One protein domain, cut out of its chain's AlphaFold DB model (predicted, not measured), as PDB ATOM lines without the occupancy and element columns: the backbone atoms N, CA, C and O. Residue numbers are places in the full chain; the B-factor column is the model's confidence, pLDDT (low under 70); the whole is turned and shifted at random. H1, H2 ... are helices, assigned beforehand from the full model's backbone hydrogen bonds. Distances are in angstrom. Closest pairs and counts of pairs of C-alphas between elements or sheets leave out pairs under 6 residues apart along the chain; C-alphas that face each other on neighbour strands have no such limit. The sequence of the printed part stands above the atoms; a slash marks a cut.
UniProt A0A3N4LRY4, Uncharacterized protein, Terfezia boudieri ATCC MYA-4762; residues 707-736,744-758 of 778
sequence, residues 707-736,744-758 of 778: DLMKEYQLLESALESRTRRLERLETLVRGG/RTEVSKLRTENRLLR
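This is residues 707 to 736 and 744 to 758 of the 778 residues of an uncharacterized protein of Terfezia boudieri ATCC MYA-4762 (UniProt A0A3N4LRY4). One long helix, H1, makes the longest axis, and a shorter helix, H2, runs back roughly the opposite way along its later half, across an open gap. Look for 45 printed residues with two named helices, H1 then H2, and no named strand: the class is all helix. The whole is only just loose, close to extended, with a radius of gyration of the C-alphas of 13.5 A, and flat, spanning 43 by 23 by 10 A.

Compare H1, residues 707 to 734, with H2, residues 744 to 758: they are apart, no C-alpha of one within 8 A of the other. Along the backbone, every O i to N i+4 pair in H2 is within hydrogen-bond range, and 23 of 24 in H1.

Find C-alpha 707 at (-0.535, -23.398, 8.492); from there H1 runs 40.0 A to C-alpha 734. H2 runs 21.0 A from C-alpha 744 to C-alpha 758 at (-1.700, -34.782, 30.872).

The C-alphas farthest apart, of Asp 707 and Gly 736, are 44.1 A apart. Residues 737 to 743 are not printed; C-alphas 736 and 744 are 13.8 A apart across this cut. The model's pLDDT is under 70 at residues 735, 736, 744 and 746.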
ATOM      1  N   ASP A 707      -0.161 -22.372   7.518       91.69
ATOM      2  CA  ASP A 707      -0.535 -23.398   8.492       91.69
ATOM      3  C   ASP A 707       0.064 -23.088   9.874       91.69
ATOM      4  O   ASP A 707      -0.671 -23.133  10.857       91.69
ATOM      5  N   LEU A 708       1.308 -22.595   9.940       92.00
ATOM      6  CA  LEU A 708       1.890 -21.985  11.143       92.00
ATOM      7  C   LEU A 708       1.037 -20.823  11.667       92.00
ATOM      8  O   LEU A 708       0.790 -20.741  12.869       92.00
ATOM      9  N   MET A 709       0.533 -19.948  10.790       93.69
ATOM     10  CA  MET A 709      -0.335 -18.842  11.207       93.69
ATOM     11  C   MET A 709      -1.676 -19.334  11.784       93.69
ATOM     12  O   MET A 709      -2.174 -18.758  12.752       93.69
ATOM     13  N   LYS A 710      -2.252 -20.423  11.252       92.62
ATOM     14  CA  LYS A 710      -3.452 -21.062  11.832       92.62
ATOM     15  C   LYS A 710      -3.156 -21.708  13.180       92.62
ATOM     16  O   LYS A 710      -3.953 -21.557  14.100       92.62
ATOM     17  N   GLU A 711      -2.042 -22.429  13.306       90.62
ATOM     18  CA  GLU A 711      -1.621 -23.049  14.568       90.62
ATOM     19  C   GLU A 711      -1.365 -21.987  15.643       90.62
ATOM     20  O   GLU A 711      -1.821 -22.142  16.777       90.62
ATOM     21  N   TYR A 712      -0.745 -20.863  15.270       92.31
ATOM     22  CA  TYR A 712      -0.585 -19.695  16.132       92.31
ATOM     23  C   TYR A 712      -1.944 -19.120  16.570       92.31
ATOM     24  O   TYR A 712      -2.178 -18.974  17.765       92.31
ATOM     25  N   GLN A 713      -2.877 -18.866  15.643       91.81
ATOM     26  CA  GLN A 713      -4.219 -18.346  15.964       91.81
ATOM     27  C   GLN A 713      -5.060 -19.319  16.814       91.81
ATOM     28  O   GLN A 713      -5.822 -18.899  17.691       91.81
ATOM     29  N   LEU A 714      -4.922 -20.630  16.595       90.81
ATOM     30  CA  LEU A 714      -5.537 -21.667  17.429       90.81
ATOM     31  C   LEU A 714      -4.944 -21.669  18.841       90.81
ATOM     32  O   LEU A 714      -5.692 -21.751  19.813       90.81
ATOM     33  N   LEU A 715      -3.622 -21.536  18.973       90.06
ATOM     34  CA  LEU A 715      -2.956 -21.447  20.270       90.06
ATOM     35  C   LEU A 715      -3.326 -20.152  21.010       90.06
ATOM     36  O   LEU A 715      -3.625 -20.198  22.200       90.06
ATOM     37  N   GLU A 716      -3.364 -19.020  20.309       91.50
ATOM     38  CA  GLU A 716      -3.738 -17.701  20.828       91.50
ATOM     39  C   GLU A 716      -5.187 -17.685  21.335       91.50
ATOM     40  O   GLU A 716      -5.431 -17.344  22.493       91.50
ATOM     41  N   SER A 717      -6.146 -18.163  20.536       89.19
ATOM     42  CA  SER A 717      -7.552 -18.276  20.954       89.19
ATOM     43  C   SER A 717      -7.770 -19.314  22.066       89.19
ATOM     44  O   SER A 717      -8.567 -19.087  22.982       89.19
ATOM     45  N   ALA A 718      -7.023 -20.426  22.068       88.06
ATOM     46  CA  ALA A 718      -7.041 -21.391  23.166       88.06
ATOM     47  C   ALA A 718      -6.496 -20.784  24.471       88.06
ATOM     48  O   ALA A 718      -7.093 -20.988  25.533       88.06
ATOM     49  N   LEU A 719      -5.407 -20.011  24.408       87.88
ATOM     50  CA  LEU A 719      -4.863 -19.267  25.544       87.88
ATOM     51  C   LEU A 719      -5.853 -18.205  26.034       87.88
ATOM     52  O   LEU A 719      -6.158 -18.189  27.223       87.88
ATOM     53  N   GLU A 720      -6.434 -17.397  25.145       90.69
ATOM     54  CA  GLU A 720      -7.421 -16.382  25.525       90.69
ATOM     55  C   GLU A 720      -8.654 -17.012  26.196       90.69
ATOM     56  O   GLU A 720      -9.126 -16.527  27.226       90.69
ATOM     57  N   SER A 721      -9.136 -18.153  25.691       85.88
ATOM     58  CA  SER A 721     -10.243 -18.896  26.312       85.88
ATOM     59  C   SER A 721      -9.914 -19.377  27.735       85.88
ATOM     60  O   SER A 721     -10.786 -19.369  28.610       85.88
ATOM     61  N   ARG A 722      -8.649 -19.746  27.990       85.81
ATOM     62  CA  ARG A 722      -8.147 -20.146  29.312       85.81
ATOM     63  C   ARG A 722      -7.995 -18.937  30.230       85.81
ATOM     64  O   ARG A 722      -8.470 -19.010  31.359       85.81
ATOM     65  N   THR A 723      -7.447 -17.821  29.750       88.19
ATOM     66  CA  THR A 723      -7.363 -16.549  30.493       88.19
ATOM     67  C   THR A 723      -8.755 -16.071  30.910       88.19
ATOM     68  O   THR A 723      -9.022 -15.950  32.103       88.19
ATOM     69  N   ARG A 724      -9.705 -15.979  29.970       87.75
ATOM     70  CA  ARG A 724     -11.113 -15.622  30.236       87.75
ATOM     71  C   ARG A 724     -11.851 -16.602  31.163       87.75
ATOM     72  O   ARG A 724     -12.932 -16.278  31.661       87.75
ATOM     73  N   ARG A 725     -11.335 -17.821  31.377       83.50
ATOM     74  CA  ARG A 725     -11.863 -18.799  32.353       83.50
ATOM     75  C   ARG A 725     -11.164 -18.684  33.711       83.50
ATOM     76  O   ARG A 725     -11.837 -18.832  34.727       83.50
ATOM     77  N   LEU A 726      -9.872 -18.350  33.742       81.06
ATOM     78  CA  LEU A 726      -9.144 -17.982  34.960       81.06
ATOM     79  C   LEU A 726      -9.709 -16.697  35.576       81.06
ATOM     80  O   LEU A 726     -10.011 -16.698  36.762       81.06
ATOM     81  N   GLU A 727      -9.995 -15.664  34.782       84.25
ATOM     82  CA  GLU A 727     -10.655 -14.427  35.233       84.25
ATOM     83  C   GLU A 727     -12.014 -14.691  35.907       84.25
ATOM     84  O   GLU A 727     -12.343 -14.086  36.930       84.25
ATOM     85  N   ARG A 728     -12.803 -15.644  35.385       80.81
ATOM     86  CA  ARG A 728     -14.071 -16.081  36.007       80.81
ATOM     87  C   ARG A 728     -13.856 -16.812  37.332       80.81
ATOM     88  O   ARG A 728     -14.658 -16.663  38.247       80.81
ATOM     89  N   LEU A 729     -12.788 -17.597  37.450       75.56
ATOM     90  CA  LEU A 729     -12.436 -18.279  38.697       75.56
ATOM     91  C   LEU A 729     -11.902 -17.281  39.732       75.56
ATOM     92  O   LEU A 729     -12.330 -17.317  40.882       75.56
ATOM     93  N   GLU A 730     -11.049 -16.339  39.326       78.94
ATOM     94  CA  GLU A 730     -10.569 -15.254  40.183       78.94
ATOM     95  C   GLU A 730     -11.706 -14.360  40.674       78.94
ATOM     96  O   GLU A 730     -11.741 -14.033  41.854       78.94
ATOM     97  N   THR A 731     -12.661 -13.990  39.819       76.19
ATOM     98  CA  THR A 731     -13.824 -13.188  40.240       76.19
ATOM     99  C   THR A 731     -14.761 -13.961  41.170       76.19
ATOM    100  O   THR A 731     -15.215 -13.389  42.159       76.19
ATOM    101  N   LEU A 732     -14.980 -15.266  40.956       72.06
ATOM    102  CA  LEU A 732     -15.726 -16.117  41.899       72.06
ATOM    103  C   LEU A 732     -15.022 -16.261  43.263       72.06
ATOM    104  O   LEU A 732     -15.690 -16.273  44.296       72.06
ATOM    105  N   VAL A 733     -13.687 -16.339  43.281       71.31
ATOM    106  CA  VAL A 733     -12.884 -16.414  44.516       71.31
ATOM    107  C   VAL A 733     -12.829 -15.060  45.235       71.31
ATOM    108  O   VAL A 733     -13.099 -14.999  46.434       71.31
ATOM    109  N   ARG A 734     -12.554 -13.960  44.519       70.94
ATOM    110  CA  ARG A 734     -12.557 -12.588  45.069       70.94
ATOM    111  C   ARG A 734     -13.950 -12.151  45.537       70.94
ATOM    112  O   ARG A 734     -14.048 -11.365  46.470       70.94
ATOM    113  N   GLY A 735     -15.016 -12.692  44.943       64.31
ATOM    114  CA  GLY A 735     -16.408 -12.481  45.354       64.31
ATOM    115  C   GLY A 735     -16.831 -13.202  46.642       64.31
ATOM    116  O   GLY A 735     -18.020 -13.238  46.943       64.31
ATOM    117  N   GLY A 736     -15.905 -13.819  47.388       58.50
ATOM    118  CA  GLY A 736     -16.173 -14.432  48.697       58.50
ATOM    119  C   GLY A 736     -16.934 -15.765  48.663       58.50
ATOM    120  O   GLY A 736     -17.142 -16.380  49.705       58.50
ATOM    121  N   ARG A 744     -16.696 -26.067  43.993       67.12
ATOM    122  CA  ARG A 744     -16.327 -27.489  44.111       67.12
ATOM    123  C   ARG A 744     -16.587 -28.285  42.827       67.12
ATOM    124  O   ARG A 744     -15.752 -29.116  42.469       67.12
ATOM    125  N   THR A 745     -17.688 -28.039  42.111       71.44
ATOM    126  CA  THR A 745     -17.946 -28.717  40.828       71.44
ATOM    127  C   THR A 745     -16.999 -28.244  39.726       71.44
ATOM    128  O   THR A 745     -16.491 -29.086  38.988       71.44
ATOM    129  N   GLU A 746     -16.677 -26.950  39.641       68.69
ATOM    130  CA  GLU A 746     -15.730 -26.456  38.632       68.69
ATOM    131  C   GLU A 746     -14.284 -26.897  38.927       68.69
ATOM    132  O   GLU A 746     -13.593 -27.348  38.019       68.69
ATOM    133  N   VAL A 747     -13.846 -26.920  40.195       73.00
ATOM    134  CA  VAL A 747     -12.561 -27.535  40.595       73.00
ATOM    135  C   VAL A 747     -12.517 -29.034  40.260       73.00
ATOM    136  O   VAL A 747     -11.461 -29.547  39.885       73.00
ATOM    137  N   SER A 748     -13.647 -29.744  40.342       73.44
ATOM    138  CA  SER A 748     -13.736 -31.144  39.906       73.44
ATOM    139  C   SER A 748     -13.542 -31.286  38.389       73.44
ATOM    140  O   SER A 748     -12.704 -32.081  37.961       73.44
ATOM    141  N   LYS A 749     -14.218 -30.453  37.577       76.38
ATOM    142  CA  LYS A 749     -14.008 -30.411  36.115       76.38
ATOM    143  C   LYS A 749     -12.562 -30.071  35.762       76.38
ATOM    144  O   LYS A 749     -11.951 -30.766  34.964       76.38
ATOM    145  N   LEU A 750     -11.972 -29.061  36.401       73.56
ATOM    146  CA  LEU A 750     -10.574 -28.687  36.170       73.56
ATOM    147  C   LEU A 750      -9.610 -29.837  36.505       73.56
ATOM    148  O   LEU A 750      -8.613 -30.015  35.813       73.56
ATOM    149  N   ARG A 751      -9.908 -30.666  37.517       76.94
ATOM    150  CA  ARG A 751      -9.119 -31.874  37.824       76.94
ATOM    151  C   ARG A 751      -9.257 -32.961  36.752       76.94
ATOM    152  O   ARG A 751      -8.248 -33.587  36.426       76.94
ATOM    153  N   THR A 752     -10.443 -33.190  36.184       78.25
ATOM    154  CA  THR A 752     -10.602 -34.141  35.064       78.25
ATOM    155  C   THR A 752      -9.974 -33.612  33.773       78.25
ATOM    156  O   THR A 752      -9.294 -34.358  33.074       78.25
ATOM    157  N   GLU A 753     -10.102 -32.316  33.506       76.81
ATOM    158  CA  GLU A 753      -9.543 -31.620  32.344       76.81
ATOM    159  C   GLU A 753      -8.003 -31.573  32.391       76.81
ATOM    160  O   GLU A 753      -7.344 -31.907  31.411       76.81
ATOM    161  N   ASN A 754      -7.399 -31.313  33.560       76.81
ATOM    162  CA  ASN A 754      -5.945 -31.420  33.756       76.81
ATOM    163  C   ASN A 754      -5.443 -32.869  33.589       76.81
ATOM    164  O   ASN A 754      -4.335 -33.089  33.102       76.81
ATOM    165  N   ARG A 755      -6.258 -33.875  33.950       79.75
ATOM    166  CA  ARG A 755      -5.930 -35.298  33.742       79.75
ATOM    167  C   ARG A 755      -5.993 -35.697  32.261       79.75
ATOM    168  O   ARG A 755      -5.144 -36.474  31.831       79.75
ATOM    169  N   LEU A 756      -6.932 -35.142  31.492       77.75
ATOM    170  CA  LEU A 756      -6.998 -35.306  30.034       77.75
ATOM    171  C   LEU A 756      -5.817 -34.617  29.338       77.75
ATOM    172  O   LEU A 756      -5.103 -35.272  28.585       77.75
ATOM    173  N   LEU A 757      -5.529 -33.354  29.672       73.19
ATOM    174  CA  LEU A 757      -4.385 -32.614  29.121       73.19
ATOM    175  C   LEU A 757      -3.044 -33.306  29.415       73.19
ATOM    176  O   LEU A 757      -2.163 -33.327  28.562       73.19
ATOM    177  N   ARG A 758      -2.882 -33.946  30.583       74.94
ATOM    178  CA  ARG A 758      -1.700 -34.782  30.872       74.94
ATOM    179  C   ARG A 758      -1.599 -36.012  29.961       74.94
ATOM    180  O   ARG A 758      -0.493 -36.365  29.572       74.94
TER     181      ARG A 758